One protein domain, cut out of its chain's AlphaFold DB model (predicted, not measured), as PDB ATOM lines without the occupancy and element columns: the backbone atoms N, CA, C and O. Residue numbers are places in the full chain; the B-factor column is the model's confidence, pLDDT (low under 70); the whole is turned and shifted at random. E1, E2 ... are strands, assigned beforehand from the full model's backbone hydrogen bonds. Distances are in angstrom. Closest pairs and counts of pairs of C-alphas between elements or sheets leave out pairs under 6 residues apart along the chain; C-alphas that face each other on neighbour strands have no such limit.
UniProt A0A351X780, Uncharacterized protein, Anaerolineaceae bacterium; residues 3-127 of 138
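This is residues 3 to 127 of the 138 residues of an uncharacterized protein of Anaerolineaceae bacterium (UniProt A0A351X780). What shape does the backbone make? It is a short solenoid, wound in stacked three-sided turns: E1, E3, residues 75 to 79 of E5 and 103 to 107 of E6 line one side, E2, E4, residues 84 to 89 of E5 and 110 to 114 of E6 a second, and residues 72 to 73 of E5, 100 to 101 of E6 and E7 the third, while residues 38 to 44 stick out. What is it made of? The 125 printed residues have no named helix and seven named strands, E1 to E7, in one parallel, branched sheet: all strand, with 58 residues, under half, in named elements. It is compact, with a radius of gyration of the C-alphas of 15.1 A and spans of 45 by 40 by 22 A.

Which strands pair first? E1, residues 7 to 10, is parallel to E3, residues 51 to 55, with N 8 and O 52 2.8 A apart. E2, residues 20 to 24, is parallel to E4, residues 62 to 68, with N 23 and O 64 2.8 A apart. What follows? E5, residues 72 to 89, bends by 172 degrees at residue 76, with E3 (N 53 to O 76, 2.9 A) and E4 (N 65 to O 85, 2.9 A) on one side and E6, residues 99 to 114 (N 77 to O 104, 2.8 A), on the other side. E7, residues 118 to 120, is an edge strand parallel to E6, with N 101 and O 119 2.8 A apart, and is apart from E1.

Where do the strands begin and end? C-alpha 7 of E1 is at (42.333, -12.215, 80.276) and C-alpha 120 of E7 at (44.283, 7.412, 86.770). How long are they? E4 measures 19.8 A from first to last C-alpha, E3 13.4 A, and E5 12.8 A.

How far does it reach? The C-alphas farthest apart, of Ser 17 and Val 38, are 46.0 A apart. Is it unbroken and sure? The printed part has no cut, and the link E2 to E3, 26 residues, is long. The model's pLDDT is under 70 at residues 3 to 5, 32 to 49 and 126 to 127.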
ATOM      1  N   GLY A   3      52.444  -8.521  78.939       53.97
ATOM      2  CA  GLY A   3      51.587  -9.352  78.095       53.97
ATOM      3  C   GLY A   3      50.590  -8.499  77.316       53.97
ATOM      4  O   GLY A   3      50.199  -7.436  77.794       53.97
ATOM      5  N   GLU A   4      50.230  -8.980  76.129       57.94
ATOM      6  CA  GLU A   4      49.382  -8.311  75.140       57.94
ATOM      7  C   GLU A   4      48.056  -9.074  75.027       57.94
ATOM      8  O   GLU A   4      48.037 -10.234  74.614       57.94
ATOM      9  N   GLY A   5      46.962  -8.438  75.452       61.25
ATOM     10  CA  GLY A   5      45.617  -9.024  75.508       61.25
ATOM     11  C   GLY A   5      45.516 -10.126  76.550       61.25
ATOM     12  O   GLY A   5      45.528 -11.322  76.259       61.25
ATOM     13  N   ILE A   6      45.468  -9.701  77.812       72.06
ATOM     14  CA  ILE A   6      45.512 -10.588  78.972       72.06
ATOM     15  C   ILE A   6      44.106 -10.707  79.536       72.06
ATOM     16  O   ILE A   6      43.570  -9.738  80.065       72.06
ATOM     17  N   THR A   7      43.543 -11.911  79.511       81.19
ATOM     18  CA  THR A   7      42.333 -12.215  80.276       81.19
ATOM     19  C   THR A   7      42.660 -13.129  81.453       81.19
ATOM     20  O   THR A   7      43.202 -14.217  81.268       81.19
ATOM     21  N   ILE A   8      42.310 -12.700  82.665       84.94
ATOM     22  CA  ILE A   8      42.446 -13.480  83.897       84.94
ATOM     23  C   ILE A   8      41.053 -13.722  84.472       84.94
ATOM     24  O   ILE A   8      40.364 -12.784  84.873       84.94
ATOM     25  N   TYR A   9      40.669 -14.995  84.550       87.19
ATOM     26  CA  TYR A   9      39.450 -15.441  85.215       87.19
ATOM     27  C   TYR A   9      39.785 -16.060  86.565       87.19
ATOM     28  O   TYR A   9      40.591 -16.989  86.647       87.19
ATOM     29  N   TYR A  10      39.122 -15.583  87.614       89.25
ATOM     30  CA  TYR A  10      39.199 -16.176  88.942       89.25
ATOM     31  C   TYR A  10      37.834 -16.751  89.323       89.25
ATOM     32  O   TYR A  10      36.835 -16.037  89.407       89.25
ATOM     33  N   THR A  11      37.788 -18.070  89.502       87.38
ATOM     34  CA  THR A  11      36.536 -18.836  89.611       87.38
ATOM     35  C   THR A  11      36.250 -19.357  91.016       87.38
ATOM     36  O   THR A  11      35.252 -20.045  91.202       87.38
ATOM     37  N   ASN A  12      37.116 -19.092  92.000       87.62
ATOM     38  CA  ASN A  12      36.863 -19.536  93.368       87.62
ATOM     39  C   ASN A  12      35.807 -18.637  94.027       87.62
ATOM     40  O   ASN A  12      36.009 -17.431  94.165       87.62
ATOM     41  N   THR A  13      34.691 -19.235  94.432       89.31
ATOM     42  CA  THR A  13      33.555 -18.559  95.079       89.31
ATOM     43  C   THR A  13      33.563 -18.689  96.605       89.31
ATOM     44  O   THR A  13      32.650 -18.206  97.258       89.31
ATOM     45  N   ASP A  14      34.556 -19.370  97.179       91.75
ATOM     46  CA  ASP A  14      34.785 -19.441  98.630       91.75
ATOM     47  C   ASP A  14      36.267 -19.131  98.923       91.75
ATOM     48  O   ASP A  14      37.053 -20.019  99.285       91.75
ATOM     49  N   PRO A  15      36.721 -17.897  98.625       90.00
ATOM     50  CA  PRO A  15      38.109 -17.512  98.816       90.00
ATOM     51  C   PRO A  15      38.425 -17.368 100.305       90.00
ATOM     52  O   PRO A  15      37.682 -16.794 101.097       90.00
ATOM     53  N   LYS A  16      39.584 -17.883 100.705       91.38
ATOM     54  CA  LYS A  16      40.105 -17.722 102.060       91.38
ATOM     55  C   LYS A  16      40.857 -16.406 102.181       91.38
ATOM     56  O   LYS A  16      41.283 -15.799 101.201       91.38
ATOM     57  N   SER A  17      41.097 -15.981 103.420       83.50
ATOM     58  CA  SER A  17      41.980 -14.845 103.685       83.50
ATOM     59  C   SER A  17      43.343 -15.052 103.014       83.50
ATOM     60  O   SER A  17      44.073 -15.976 103.370       83.50
ATOM     61  N   GLY A  18      43.695 -14.156 102.090       83.81
ATOM     62  CA  GLY A  18      44.929 -14.228 101.302       83.81
ATOM     63  C   GLY A  18      44.736 -14.735  99.873       83.81
ATOM     64  O   GLY A  18      45.673 -14.645  99.085       83.81
ATOM     65  N   ASP A  19      43.538 -15.195  99.519       92.19
ATOM     66  CA  ASP A  19      43.196 -15.570  98.154       92.19
ATOM     67  C   ASP A  19      42.824 -14.338  97.317       92.19
ATOM     68  O   ASP A  19      42.263 -13.350  97.808       92.19
ATOM     69  N   GLY A  20      43.144 -14.399  96.026       94.12
ATOM     70  CA  GLY A  20      42.865 -13.315  95.097       94.12
ATOM     71  C   GLY A  20      43.863 -13.220  93.955       94.12
ATOM     72  O   GLY A  20      44.670 -14.121  93.718       94.12
ATOM     73  N   ILE A  21      43.796 -12.098  93.249       95.00
ATOM     74  CA  ILE A  21      44.714 -11.743  92.171       95.00
ATOM     75  C   ILE A  21      45.651 -10.658  92.691       95.00
ATOM     76  O   ILE A  21      45.223  -9.544  92.978       95.00
ATOM     77  N   PHE A  22      46.941 -10.976  92.777       95.12
ATOM     78  CA  PHE A  22      47.965 -10.060  93.276       95.12
ATOM     79  C   PHE A  22      49.025  -9.840  92.200       95.12
ATOM     80  O   PHE A  22      49.963 -10.625  92.058       95.12
ATOM     81  N   ILE A  23      48.886  -8.756  91.438       93.81
ATOM     82  CA  ILE A  23      49.865  -8.346  90.430       93.81
ATOM     83  C   ILE A  23      50.654  -7.186  91.023       93.81
ATOM     84  O   ILE A  23      50.254  -6.021  90.956       93.81
ATOM     85  N   THR A  24      51.754  -7.532  91.691       92.62
ATOM     86  CA  THR A  24      52.487  -6.589  92.538       92.62
ATOM     87  C   THR A  24      53.995  -6.640  92.309       92.62
ATOM     88  O   THR A  24      54.558  -7.703  92.049       92.62
ATOM     89  N   GLY A  25      54.641  -5.484  92.456       86.38
ATOM     90  CA  GLY A  25      56.091  -5.331  92.488       86.38
ATOM     91  C   GLY A  25      56.746  -5.122  91.122       86.38
ATOM     92  O   GLY A  25      56.329  -5.661  90.098       86.38
ATOM     93  N   GLY A  26      57.836  -4.351  91.129       88.44
ATOM     94  CA  GLY A  26      58.660  -4.107  89.948       88.44
ATOM     95  C   GLY A  26      57.935  -3.332  88.846       88.44
ATOM     96  O   GLY A  26      56.918  -2.680  89.071       88.44
ATOM     97  N   LEU A  27      58.495  -3.384  87.636       91.56
ATOM     98  CA  LEU A  27      57.897  -2.766  86.455       91.56
ATOM     99  C   LEU A  27      56.873  -3.716  85.815       91.56
ATOM    100  O   LEU A  27      57.216  -4.817  85.352       91.56
ATOM    101  N   ILE A  28      55.619  -3.275  85.764       92.19
ATOM    102  CA  ILE A  28      54.490  -4.047  85.237       92.19
ATOM    103  C   ILE A  28      53.907  -3.324  84.025       92.19
ATOM    104  O   ILE A  28      53.640  -2.130  84.087       92.19
ATOM    105  N   LYS A  29      53.701  -4.049  82.924       89.69
ATOM    106  CA  LYS A  29      52.984  -3.555  81.745       89.69
ATOM    107  C   LYS A  29      51.906  -4.563  81.367       89.69
ATOM    108  O   LYS A  29      52.219  -5.586  80.765       89.69
ATOM    109  N   LEU A  30      50.665  -4.295  81.757       83.56
ATOM    110  CA  LEU A  30      49.497  -5.087  81.365       83.56
ATOM    111  C   LEU A  30      48.633  -4.219  80.460       83.56
ATOM    112  O   LEU A  30      47.911  -3.340  80.928       83.56
ATOM    113  N   VAL A  31      48.795  -4.415  79.159       75.25
ATOM    114  CA  VAL A  31      48.110  -3.653  78.117       75.25
ATOM    115  C   VAL A  31      48.090  -4.502  76.852       75.25
ATOM    116  O   VAL A  31      49.121  -5.056  76.482       75.25
ATOM    117  N   ALA A  32      46.947  -4.598  76.180       66.62
ATOM    118  CA  ALA A  32      46.928  -4.966  74.767       66.62
ATOM    119  C   ALA A  32      46.918  -3.674  73.958       66.62
ATOM    120  O   ALA A  32      46.225  -2.730  74.328       66.62
ATOM    121  N   GLN A  33      47.704  -3.604  72.892       57.53
ATOM    122  CA  GLN A  33      47.629  -2.459  71.996       57.53
ATOM    123  C   GLN A  33      46.388  -2.601  71.115       57.53
ATOM    124  O   GLN A  33      46.156  -3.663  70.542       57.53
ATOM    125  N   ASN A  34      45.608  -1.526  71.015       54.62
ATOM    126  CA  ASN A  34      44.540  -1.393  70.035       54.62
ATOM    127  C   ASN A  34      45.183  -1.166  68.654       54.62
ATOM    128  O   ASN A  34      45.359  -0.034  68.198       54.62
ATOM    129  N   GLU A  35      45.665  -2.243  68.035       55.06
ATOM    130  CA  GLU A  35      46.156  -2.215  66.661       55.06
ATOM    131  C   GLU A  35      45.011  -2.599  65.725       55.06
ATOM    132  O   GLU A  35      44.447  -3.683  65.841       55.06
ATOM    133  N   THR A  36      44.693  -1.744  64.747       53.28
ATOM    134  CA  THR A  36      43.868  -2.169  63.607       53.28
ATOM    135  C   THR A  36      44.603  -3.319  62.914       53.28
ATOM    136  O   THR A  36      45.674  -3.070  62.350       53.28
ATOM    137  N   PRO A  37      44.088  -4.564  62.926       52.69
ATOM    138  CA  PRO A  37      44.839  -5.676  62.370       52.69
ATOM    139  C   PRO A  37      44.980  -5.468  60.863       52.69
ATOM    140  O   PRO A  37      43.984  -5.417  60.141       52.69
ATOM    141  N   VAL A  38      46.213  -5.339  60.373       55.00
ATOM    142  CA  VAL A  38      46.473  -5.222  58.926       55.00
ATOM    143  C   VAL A  38      46.143  -6.548  58.225       55.00
ATOM    144  O   VAL A  38      45.693  -6.547  57.082       55.00
ATOM    145  N   GLU A  39      46.269  -7.673  58.942       53.47
ATOM    146  CA  GLU A  39      45.807  -9.001  58.537       53.47
ATOM    147  C   GLU A  39      45.313  -9.793  59.761       53.47
ATOM    148  O   GLU A  39      46.071 -10.040  60.698       53.47
ATOM    149  N   VAL A  40      44.048 -10.230  59.761       52.44
ATOM    150  CA  VAL A  40      43.524 -11.140  60.794       52.44
ATOM    151  C   VAL A  40      43.778 -12.576  60.337       52.44
ATOM    152  O   VAL A  40      42.987 -13.155  59.593       52.44
ATOM    153  N   THR A  41      44.900 -13.168  60.740       53.81
ATOM    154  CA  THR A  41      45.127 -14.608  60.547       53.81
ATOM    155  C   THR A  41      44.437 -15.373  61.679       53.81
ATOM    156  O   THR A  41      44.684 -15.060  62.844       53.81
ATOM    157  N   PRO A  42      43.597 -16.389  61.412       47.50
ATOM    158  CA  PRO A  42      43.134 -17.296  62.461       47.50
ATOM    159  C   PRO A  42      44.338 -17.934  63.177       47.50
ATOM    160  O   PRO A  42      45.117 -18.650  62.551       47.50
ATOM    161  N   GLY A  43      44.518 -17.640  64.469       49.19
ATOM    162  CA  GLY A  43      45.701 -18.043  65.248       49.19
ATOM    163  C   GLY A  43      46.914 -17.099  65.154       49.19
ATOM    164  O   GLY A  43      47.969 -17.431  65.692       49.19
ATOM    165  N   GLY A  44      46.783 -15.951  64.483       47.97
ATOM    166  CA  GLY A  44      47.736 -14.836  64.520       47.97
ATOM    167  C   GLY A  44      47.589 -13.976  65.789       47.97
ATOM    168  O   GLY A  44      46.709 -14.251  66.605       47.97
ATOM    169  N   PRO A  45      48.416 -12.927  65.969       45.12
ATOM    170  CA  PRO A  45      48.524 -12.134  67.205       45.12
ATOM    171  C   PRO A  45      47.325 -11.205  67.481       45.12
ATOM    172  O   PRO A  45      47.464 -10.201  68.168       45.12
ATOM    173  N   GLY A  46      46.139 -11.523  66.959       50.22
ATOM    174  CA  GLY A  46      44.898 -10.836  67.305       50.22
ATOM    175  C   GLY A  46      44.447 -11.246  68.702       50.22
ATOM    176  O   GLY A  46      43.496 -12.014  68.846       50.22
ATOM    177  N   SER A  47      45.168 -10.800  69.731       51.88
ATOM    178  CA  SER A  47      44.689 -10.902  71.102       51.88
ATOM    179  C   SER A  47      43.443 -10.035  71.257       51.88
ATOM    180  O   SER A  47      43.309  -9.009  70.590       51.88
ATOM    181  N   VAL A  48      42.517 -10.444  72.126       56.56
ATOM    182  CA  VAL A  48      41.376  -9.580  72.434       56.56
ATOM    183  C   VAL A  48      41.903  -8.294  73.064       56.56
ATOM    184  O   VAL A  48      42.800  -8.360  73.909       56.56
ATOM    185  N   GLU A  49      41.392  -7.157  72.591       63.12
ATOM    186  CA  GLU A  49      41.801  -5.827  73.033       63.12
ATOM    187  C   GLU A  49      41.750  -5.727  74.567       63.12
ATOM    188  O   GLU A  49      40.866  -6.277  75.230       63.12
ATOM    189  N   ASP A  50      42.749  -5.034  75.107       70.44
ATOM    190  CA  ASP A  50      42.931  -4.704  76.516       70.44
ATOM    191  C   ASP A  50      43.139  -5.859  77.518       70.44
ATOM    192  O   ASP A  50      43.230  -7.045  77.200       70.44
ATOM    193  N   MET A  51      43.344  -5.489  78.784       84.38
ATOM    194  CA  MET A  51      43.334  -6.422  79.911       84.38
ATOM    195  C   MET A  51      41.891  -6.653  80.373       84.38
ATOM    196  O   MET A  51      41.165  -5.692  80.592       84.38
ATOM    197  N   LEU A  52      41.496  -7.897  80.643       85.44
ATOM    198  CA  LEU A  52      40.295  -8.210  81.420       85.44
ATOM    199  C   LEU A  52      40.678  -9.006  82.668       85.44
ATOM    200  O   LEU A  52      41.203 -10.115  82.578       85.44
ATOM    201  N   ILE A  53      40.376  -8.465  83.844       90.50
ATOM    202  CA  ILE A  53      40.397  -9.205  85.108       90.50
ATOM    203  C   ILE A  53      38.950  -9.410  85.542       90.50
ATOM    204  O   ILE A  53      38.251  -8.435  85.801       90.50
ATOM    205  N   TYR A  54      38.511 -10.665  85.627       90.75
ATOM    206  CA  TYR A  54      37.138 -11.015  85.985       90.75
ATOM    207  C   TYR A  54      37.078 -11.884  87.246       90.75
ATOM    208  O   TYR A  54      37.623 -12.994  87.286       90.75
ATOM    209  N   LEU A  55      36.343 -11.393  88.244       93.44
ATOM    210  CA  LEU A  55      35.868 -12.140  89.403       93.44
ATOM    211  C   LEU A  55      34.338 -12.107  89.388       93.44
ATOM    212  O   LEU A  55      33.720 -11.047  89.275       93.44
ATOM    213  N   GLY A  56      33.715 -13.280  89.497       86.88
ATOM    214  CA  GLY A  56      32.258 -13.370  89.557       86.88
ATOM    215  C   GLY A  56      31.694 -12.714  90.819       86.88
ATOM    216  O   GLY A  56      32.359 -12.658  91.849       86.88
ATOM    217  N   LYS A  57      30.425 -12.291  90.768       88.31
ATOM    218  CA  LYS A  57      29.709 -11.678  91.909       88.31
ATOM    219  C   LYS A  57      29.671 -12.536  93.185       88.31
ATOM    220  O   LYS A  57      29.359 -12.025  94.252       88.31
ATOM    221  N   ASP A  58      29.925 -13.833  93.063       89.81
ATOM    222  CA  ASP A  58      29.901 -14.786  94.174       89.81
ATOM    223  C   ASP A  58      31.301 -15.006  94.773       89.81
ATOM    224  O   ASP A  58      31.491 -15.923  95.558       89.81
ATOM    225  N   SER A  59      32.291 -14.198  94.380       90.81
ATOM    226  CA  SER A  59      33.644 -14.198  94.935       90.81
ATOM    227  C   SER A  59      33.950 -12.837  95.552       90.81
ATOM    228  O   SER A  59      33.858 -11.816  94.874       90.81
ATOM    229  N   ASP A  60      34.347 -12.822  96.822       92.50
ATOM    230  CA  ASP A  60      34.842 -11.646  97.553       92.50
ATOM    231  C   ASP A  60      36.382 -11.622  97.640       92.50
ATOM    232  O   ASP A  60      36.976 -10.890  98.439       92.50
ATOM    233  N   ALA A  61      37.055 -12.400  96.782       95.75
ATOM    234  CA  ALA A  61      38.511 -12.478  96.729       95.75
ATOM    235  C   ALA A  61      39.123 -11.107  96.415       95.75
ATOM    236  O   ALA A  61      38.515 -10.272  95.743       95.75
ATOM    237  N   ARG A  62      40.351 -10.866  96.877       95.94
ATOM    238  CA  ARG A  62      40.988  -9.549  96.732       95.94
ATOM    239  C   ARG A  62      41.607  -9.373  95.348       95.94
ATOM    240  O   ARG A  62      42.104 -10.325  94.749       95.94
ATOM    241  N   VAL A  63      41.651  -8.131  94.874       97.06
ATOM    242  CA  VAL A  63      42.433  -7.755  93.689       97.06
ATOM    243  C   VAL A  63      43.430  -6.676  94.090       97.06
ATOM    244  O   VAL A  63      43.039  -5.629  94.595       97.06
ATOM    245  N   GLU A  64      44.721  -6.912  93.872       97.00
ATOM    246  CA  GLU A  64      45.770  -5.915  94.088       97.00
ATOM    247  C   GLU A  64      46.577  -5.689  92.811       97.00
ATOM    248  O   GLU A  64      47.241  -6.603  92.317       97.00
ATOM    249  N   LEU A  65      46.572  -4.449  92.320       96.00
ATOM    250  CA  LEU A  65      47.392  -3.995  91.198       96.00
ATOM    251  C   LEU A  65      48.377  -2.940  91.708       96.00
ATOM    252  O   LEU A  65      48.005  -1.795  91.973       96.00
ATOM    253  N   LYS A  66      49.640  -3.337  91.902       96.00
ATOM    254  CA  LYS A  66      50.680  -2.473  92.487       96.00
ATOM    255  C   LYS A  66      51.975  -2.516  91.689       96.00
ATOM    256  O   LYS A  66      52.753  -3.454  91.832       96.00
ATOM    257  N   GLY A  67      52.235  -1.488  90.891       93.25
ATOM    258  CA  GLY A  67      53.484  -1.360  90.134       93.25
ATOM    259  C   GLY A  67      54.505  -0.417  90.773       93.25
ATOM    260  O   GLY A  67      54.201   0.302  91.724       93.25
ATOM    261  N   ASN A  68      55.712  -0.380  90.214       95.25
ATOM    262  CA  ASN A  68      56.667   0.707  90.439       95.25
ATOM    263  C   ASN A  68      56.468   1.827  89.406       95.25
ATOM    264  O   ASN A  68      55.868   1.580  88.357       95.25
ATOM    265  N   GLY A  69      57.013   3.023  89.652       95.62
ATOM    266  CA  GLY A  69      57.007   4.126  88.684       95.62
ATOM    267  C   GLY A  69      57.409   3.669  87.273       95.62
ATOM    268  O   GLY A  69      58.401   2.967  87.078       95.62
ATOM    269  N   GLY A  70      56.587   4.017  86.284       93.62
ATOM    270  CA  GLY A  70      56.693   3.556  84.898       93.62
ATOM    271  C   GLY A  70      55.835   2.328  84.582       93.62
ATOM    272  O   GLY A  70      55.804   1.894  83.428       93.62
ATOM    273  N   SER A  71      55.152   1.755  85.579       94.94
ATOM    274  CA  SER A  71      54.188   0.675  85.355       94.94
ATOM    275  C   SER A  71      52.920   1.197  84.689       94.94
ATOM    276  O   SER A  71      52.529   2.347  84.884       94.94
ATOM    277  N   TYR A  72      52.282   0.331  83.912       92.12
ATOM    278  CA  TYR A  72      51.149   0.669  83.067       92.12
ATOM    279  C   TYR A  72      50.118  -0.459  83.081       92.12
ATOM    280  O   TYR A  72      50.446  -1.613  82.790       92.12
ATOM    281  N   PHE A  73      48.877  -0.112  83.404       91.44
ATOM    282  CA  PHE A  73      47.723  -1.001  83.413       91.44
ATOM    283  C   PHE A  73      46.638  -0.384  82.535       91.44
ATOM    284  O   PHE A  73      46.285   0.772  82.759       91.44
ATOM    285  N   ALA A  74      46.105  -1.122  81.564       88.44
ATOM    286  CA  ALA A  74      44.989  -0.658  80.739       88.44
ATOM    287  C   ALA A  74      44.011  -1.789  80.419       88.44
ATOM    288  O   ALA A  74      44.448  -2.906  80.140       88.44
ATOM    289  N   GLY A  75      42.710  -1.497  80.504       86.19
ATOM    290  CA  GLY A  75      41.634  -2.477  80.349       86.19
ATOM    291  C   GLY A  75      40.556  -2.425  81.423       86.19
ATOM    292  O   GLY A  75      40.324  -1.410  82.069       86.19
ATOM    293  N   THR A  76      39.886  -3.543  81.659       88.00
ATOM    294  CA  THR A  76      38.767  -3.650  82.592       88.00
ATOM    295  C   THR A  76      39.087  -4.603  83.742       88.00
ATOM    296  O   THR A  76      39.549  -5.727  83.553       88.00
ATOM    297  N   VAL A  77      38.792  -4.169  84.964       91.88
ATOM    298  CA  VAL A  77      38.767  -4.997  86.171       91.88
ATOM    299  C   VAL A  77      37.320  -5.073  86.640       91.88
ATOM    300  O   VAL A  77      36.788  -4.102  87.175       91.88
ATOM    301  N   TYR A  78      36.680  -6.218  86.429       92.44
ATOM    302  CA  TYR A  78      35.311  -6.490  86.851       92.44
ATOM    303  C   TYR A  78      35.304  -7.492  88.006       92.44
ATOM    304  O   TYR A  78      35.517  -8.688  87.810       92.44
ATOM    305  N   ALA A  79      35.072  -6.996  89.217       94.38
ATOM    306  CA  ALA A  79      35.068  -7.777  90.447       94.38
ATOM    307  C   ALA A  79      34.067  -7.175  91.459       94.38
ATOM    308  O   ALA A  79      34.468  -6.681  92.510       94.38
ATOM    309  N   PRO A  80      32.755  -7.169  91.149       94.94
ATOM    310  CA  PRO A  80      31.758  -6.324  91.819       94.94
ATOM    311  C   PRO A  80      31.554  -6.606  93.316       94.94
ATOM    312  O   PRO A  80      31.018  -5.752  94.015       94.94
ATOM    313  N   SER A  81      31.977  -7.772  93.807       94.69
ATOM    314  CA  SER A  81      31.893  -8.161  95.225       94.69
ATOM    315  C   SER A  81      33.246  -8.118  95.941       94.69
ATOM    316  O   SER A  81      33.340  -8.454  97.118       94.69
ATOM    317  N   SER A  82      34.301  -7.712  95.236       95.38
ATOM    318  CA  SER A  82      35.677  -7.761  95.713       95.38
ATOM    319  C   SER A  82      36.177  -6.410  96.190       95.38
ATOM    320  O   SER A  82      35.854  -5.360  95.629       95.38
ATOM    321  N   ASN A  83      37.087  -6.467  97.159       96.12
ATOM    322  CA  ASN A  83      37.905  -5.326  97.545       96.12
ATOM    323  C   ASN A  83      39.110  -5.217  96.606       96.12
ATOM    324  O   ASN A  83      39.937  -6.134  96.518       96.12
ATOM    325  N   ILE A  84      39.214  -4.078  95.929       97.56
ATOM    326  CA  ILE A  84      40.258  -3.782  94.952       97.56
ATOM    327  C   ILE A  84      41.209  -2.740  95.537       97.56
ATOM    328  O   ILE A  84      40.790  -1.688  96.013       97.56
ATOM    329  N   PHE A  85      42.508  -3.014  95.469       97.62
ATOM    330  CA  PHE A  85      43.559  -2.055  95.780       97.62
ATOM    331  C   PHE A  85      44.369  -1.747  94.523       97.62
ATOM    332  O   PHE A  85      44.971  -2.648  93.933       97.62
ATOM    333  N   ILE A  86      44.450  -0.469  94.160       97.12
ATOM    334  CA  ILE A  86      45.379   0.017  93.139       97.12
ATOM    335  C   ILE A  86      46.408   0.958  93.749       97.12
ATOM    336  O   ILE A  86      46.117   1.732  94.665       97.12
ATOM    337  N   GLY A  87      47.634   0.892  93.247       96.25
ATOM    338  CA  GLY A  87      48.684   1.754  93.754       96.25
ATOM    339  C   GLY A  87      50.067   1.464  93.215       96.25
ATOM    340  O   GLY A  87      50.248   0.815  92.185       96.25
ATOM    341  N   GLY A  88      51.065   1.931  93.956       94.69
ATOM    342  CA  GLY A  88      52.449   1.643  93.627       94.69
ATOM    343  C   GLY A  88      53.486   2.351  94.480       94.69
ATOM    344  O   GLY A  88      53.162   3.132  95.378       94.69
ATOM    345  N   THR A  89      54.748   2.074  94.173       95.62
ATOM    346  CA  THR A  89      55.927   2.731  94.757       95.62
ATOM    347  C   THR A  89      56.697   3.502  93.677       95.62
ATOM    348  O   THR A  89      56.642   3.102  92.514       95.62
ATOM    349  N   PRO A  90      57.395   4.607  93.993       93.31
ATOM    350  CA  PRO A  90      58.183   5.340  93.002       93.31
ATOM    351  C   PRO A  90      59.200   4.444  92.284       93.31
ATOM    352  O   PRO A  90      59.641   3.428  92.826       93.31
ATOM    353  N   ASP A  91      59.581   4.821  91.063       92.25
ATOM    354  CA  ASP A  91      60.768   4.242  90.431       92.25
ATOM    355  C   ASP A  91      62.013   4.676  91.213       92.25
ATOM    356  O   ASP A  91      62.108   5.815  91.669       92.25
ATOM    357  N   LEU A  92      62.976   3.768  91.371       88.81
ATOM    358  CA  LEU A  92      64.199   4.054  92.131       88.81
ATOM    359  C   LEU A  92      65.203   4.897  91.334       88.81
ATOM    360  O   LEU A  92      66.140   5.435  91.918       88.81
ATOM    361  N   ILE A  93      65.039   4.964  90.010       90.31
ATOM    362  CA  ILE A  93      65.945   5.670  89.098       90.31
ATOM    363  C   ILE A  93      65.365   7.038  88.718       90.31
ATOM    364  O   ILE A  93      66.107   8.013  88.655       90.31
ATOM    365  N   ASP A  94      64.055   7.114  88.474       90.19
ATOM    366  CA  ASP A  94      63.362   8.341  88.075       90.19
ATOM    367  C   ASP A  94      62.037   8.522  88.832       90.19
ATOM    368  O   ASP A  94      60.983   8.023  88.431       90.19
ATOM    369  N   GLU A  95      62.077   9.298  89.914       86.50
ATOM    370  CA  GLU A  95      60.924   9.589  90.782       86.50
ATOM    371  C   GLU A  95      59.757  10.307  90.080       86.50
ATOM    372  O   GLU A  95      58.657  10.402  90.635       86.50
ATOM    373  N   ASN A  96      59.969  10.832  88.868       89.94
ATOM    374  CA  ASN A  96      58.908  11.460  88.089       89.94
ATOM    375  C   ASN A  96      58.077  10.458  87.298       89.94
ATOM    376  O   ASN A  96      57.004  10.826  86.823       89.94
ATOM    377  N   LYS A  97      58.521   9.203  87.181       94.25
ATOM    378  CA  LYS A  97      57.718   8.171  86.533       94.25
ATOM    379  C   LYS A  97      56.507   7.822  87.379       94.25
ATOM    380  O   LYS A  97      56.612   7.362  88.517       94.25
ATOM    381  N   GLU A  98      55.350   7.973  86.762       94.88
ATOM    382  CA  GLU A  98      54.064   7.657  87.362       94.88
ATOM    383  C   GLU A  98      53.735   6.174  87.190       94.88
ATOM    384  O   GLU A  98      54.209   5.514  86.261       94.88
ATOM    385  N   VAL A  99      52.901   5.642  88.078       95.94
ATOM    386  CA  VAL A  99      52.153   4.415  87.788       95.94
ATOM    387  C   VAL A  99      50.869   4.825  87.089       95.94
ATOM    388  O   VAL A  99      50.086   5.607  87.632       95.94
ATOM    389  N   VAL A 100      50.667   4.309  85.884       94.25
ATOM    390  CA  VAL A 100      49.553   4.694  85.024       94.25
ATOM    391  C   VAL A 100      48.481   3.612  85.048       94.25
ATOM    392  O   VAL A 100      48.741   2.454  84.722       94.25
ATOM    393  N   PHE A 101      47.266   4.018  85.401       93.38
ATOM    394  CA  PHE A 101      46.049   3.224  85.331       93.38
ATOM    395  C   PHE A 101      45.112   3.847  84.298       93.38
ATOM    396  O   PHE A 101      44.511   4.897  84.531       93.38
ATOM    397  N   LYS A 102      44.975   3.175  83.158       90.69
ATOM    398  CA  LYS A 102      43.957   3.440  82.142       90.69
ATOM    399  C   LYS A 102      42.897   2.353  82.138       90.69
ATOM    400  O   LYS A 102      42.684   1.674  81.139       90.69
ATOM    401  N   THR A 103      42.322   2.115  83.310       88.00
ATOM    402  CA  THR A 103      41.435   0.978  83.535       88.00
ATOM    403  C   THR A 103      40.054   1.396  84.007       88.00
ATOM    404  O   THR A 103      39.948   2.226  84.912       88.00
ATOM    405  N   SER A 104      39.021   0.724  83.508       89.88
ATOM    406  CA  SER A 104      37.707   0.669  84.149       89.88
ATOM    407  C   SER A 104      37.741  -0.308  85.315       89.88
ATOM    408  O   SER A 104      38.011  -1.492  85.127       89.88
ATOM    409  N   ILE A 105      37.482   0.176  86.530       92.44
ATOM    410  CA  ILE A 105      37.533  -0.634  87.751       92.44
ATOM    411  C   ILE A 105      36.142  -0.678  88.370       92.44
ATOM    412  O   ILE A 105      35.601   0.349  88.774       92.44
ATOM    413  N   ILE A 106      35.583  -1.881  88.464       93.69
ATOM    414  CA  ILE A 106      34.273  -2.157  89.046       93.69
ATOM    415  C   ILE A 106      34.495  -3.125  90.207       93.69
ATOM    416  O   ILE A 106      34.731  -4.313  89.991       93.69
ATOM    417  N   GLY A 107      34.450  -2.599  91.431       93.94
ATOM    418  CA  GLY A 107      34.638  -3.340  92.680       93.94
ATOM    419  C   GLY A 107      33.618  -2.948  93.740       93.94
ATOM    420  O   GLY A 107      32.921  -1.948  93.566       93.94
ATOM    421  N   TYR A 108      33.554  -3.713  94.833       95.81
ATOM    422  CA  TYR A 108      32.738  -3.349  95.996       95.81
ATOM    423  C   TYR A 108      33.347  -2.133  96.703       95.81
ATOM    424  O   TYR A 108      32.726  -1.076  96.765       95.81
ATOM    425  N   ASP A 109      34.608  -2.265  97.120       96.94
ATOM    426  CA  ASP A 109      35.436  -1.161  97.599       96.94
ATOM    427  C   ASP A 109      36.675  -1.027  96.710       96.94
ATOM    428  O   ASP A 109      37.404  -1.995  96.482       96.94
ATOM    429  N   VAL A 110      36.950   0.192  96.237       96.50
ATOM    430  CA  VAL A 110      38.163   0.515  95.473       96.50
ATOM    431  C   VAL A 110      39.030   1.458  96.297       96.50
ATOM    432  O   VAL A 110      38.700   2.624  96.502       96.50
ATOM    433  N   THR A 111      40.161   0.945  96.773       97.62
ATOM    434  CA  THR A 111      41.157   1.713  97.522       97.62
ATOM    435  C   THR A 111      42.303   2.121  96.608       97.62
ATOM    436  O   THR A 111      42.921   1.283  95.951       97.62
ATOM    437  N   VAL A 112      42.626   3.413  96.619       96.25
ATOM    438  CA  VAL A 112      43.795   3.971  95.937       96.25
ATOM    439  C   VAL A 112      44.840   4.332  96.985       96.25
ATOM    440  O   VAL A 112      44.541   5.061  97.932       96.25
ATOM    441  N   GLY A 113      46.063   3.828  96.840       93.81
ATOM    442  CA  GLY A 113      47.128   4.102  97.802       93.81
ATOM    443  C   GLY A 113      48.532   3.835  97.270       93.81
ATOM    444  O   GLY A 113      48.750   3.618  96.083       93.81
ATOM    445  N   GLY A 114      49.508   3.841  98.174       90.56
ATOM    446  CA  GLY A 114      50.926   3.725  97.835       90.56
ATOM    447  C   GLY A 114      51.667   5.054  97.952       90.56
ATOM    448  O   GLY A 114      51.144   6.030  98.483       90.56
ATOM    449  N   THR A 115      52.918   5.059  97.505       94.12
ATOM    450  CA  THR A 115      53.843   6.197  97.630       94.12
ATOM    451  C   THR A 115      54.274   6.770  96.280       94.12
ATOM    452  O   THR A 115      54.978   7.775  96.246       94.12
ATOM    453  N   ALA A 116      53.878   6.140  95.167       93.56
ATOM    454  CA  ALA A 116      54.133   6.642  93.820       93.56
ATOM    455  C   ALA A 116      53.233   7.829  93.459       93.56
ATOM    456  O   ALA A 116      52.125   7.970  93.976       93.56
ATOM    457  N   LYS A 117      53.666   8.611  92.465       94.06
ATOM    458  CA  LYS A 117      52.747   9.425  91.664       94.06
ATOM    459  C   LYS A 117      51.852   8.481  90.855       94.06
ATOM    460  O   LYS A 117      52.363   7.589  90.173       94.06
ATOM    461  N   LEU A 118      50.538   8.652  90.960       94.31
ATOM    462  CA  LEU A 118      49.549   7.840  90.251       94.31
ATOM    463  C   LEU A 118      48.832   8.700  89.216       94.31
ATOM    464  O   LEU A 118      48.353   9.784  89.546       94.31
ATOM    465  N   SER A 119      48.705   8.180  87.999       94.25
ATOM    466  CA  SER A 119      47.848   8.752  86.964       94.25
ATOM    467  C   SER A 119      46.719   7.783  86.675       94.25
ATOM    468  O   SER A 119      46.954   6.665  86.224       94.25
ATOM    469  N   ILE A 120      45.495   8.199  86.989       92.25
ATOM    470  CA  ILE A 120      44.283   7.412  86.770       92.25
ATOM    471  C   ILE A 120      43.451   8.177  85.754       92.25
ATOM    472  O   ILE A 120      42.939   9.255  86.051       92.25
ATOM    473  N   THR A 121      43.356   7.643  84.542       89.12
ATOM    474  CA  THR A 121      42.643   8.285  83.434       89.12
ATOM    475  C   THR A 121      41.732   7.269  82.781       89.12
ATOM    476  O   THR A 121      42.174   6.187  82.420       89.12
ATOM    477  N   TYR A 122      40.463   7.612  82.602       81.69
ATOM    478  CA  TYR A 122      39.558   6.781  81.822       81.69
ATOM    479  C   TYR A 122      39.831   6.968  80.324       81.69
ATOM    480  O   TYR A 122      39.827   8.101  79.838       81.69
ATOM    481  N   GLU A 123      40.049   5.874  79.593       76.12
ATOM    482  CA  GLU A 123      40.207   5.886  78.138       76.12
ATOM    483  C   GLU A 123      39.273   4.853  77.512       76.12
ATOM    484  O   GLU A 123      39.537   3.658  77.551       76.12
ATOM    485  N   LYS A 124      38.168   5.335  76.933       70.88
ATOM    486  CA  LYS A 124      37.103   4.492  76.367       70.88
ATOM    487  C   LYS A 124      37.578   3.535  75.268       70.88
ATOM    488  O   LYS A 124      36.924   2.536  75.011       70.88
ATOM    489  N   ASP A 125      38.667   3.888  74.587       70.81
ATOM    490  CA  ASP A 125      39.238   3.110  73.482       70.81
ATOM    491  C   ASP A 125      40.142   1.966  73.986       70.81
ATOM    492  O   ASP A 125      40.685   1.225  73.171       70.81
ATOM    493  N   MET A 126      40.300   1.870  75.314       67.75
ATOM    494  CA  MET A 126      41.019   0.830  76.056       67.75
ATOM    495  C   MET A 126      40.069   0.025  76.968       67.75
ATOM    496  O   MET A 126      40.515  -0.642  77.905       67.75
ATOM    497  N   ASP A 127      38.753   0.163  76.784       66.38
ATOM    498  CA  ASP A 127      37.780  -0.711  77.429       66.38
ATOM    499  C   ASP A 127      37.532  -1.927  76.537       66.38
ATOM    500  O   ASP A 127      37.141  -1.794  75.375       66.38
TER     501      ASP A 127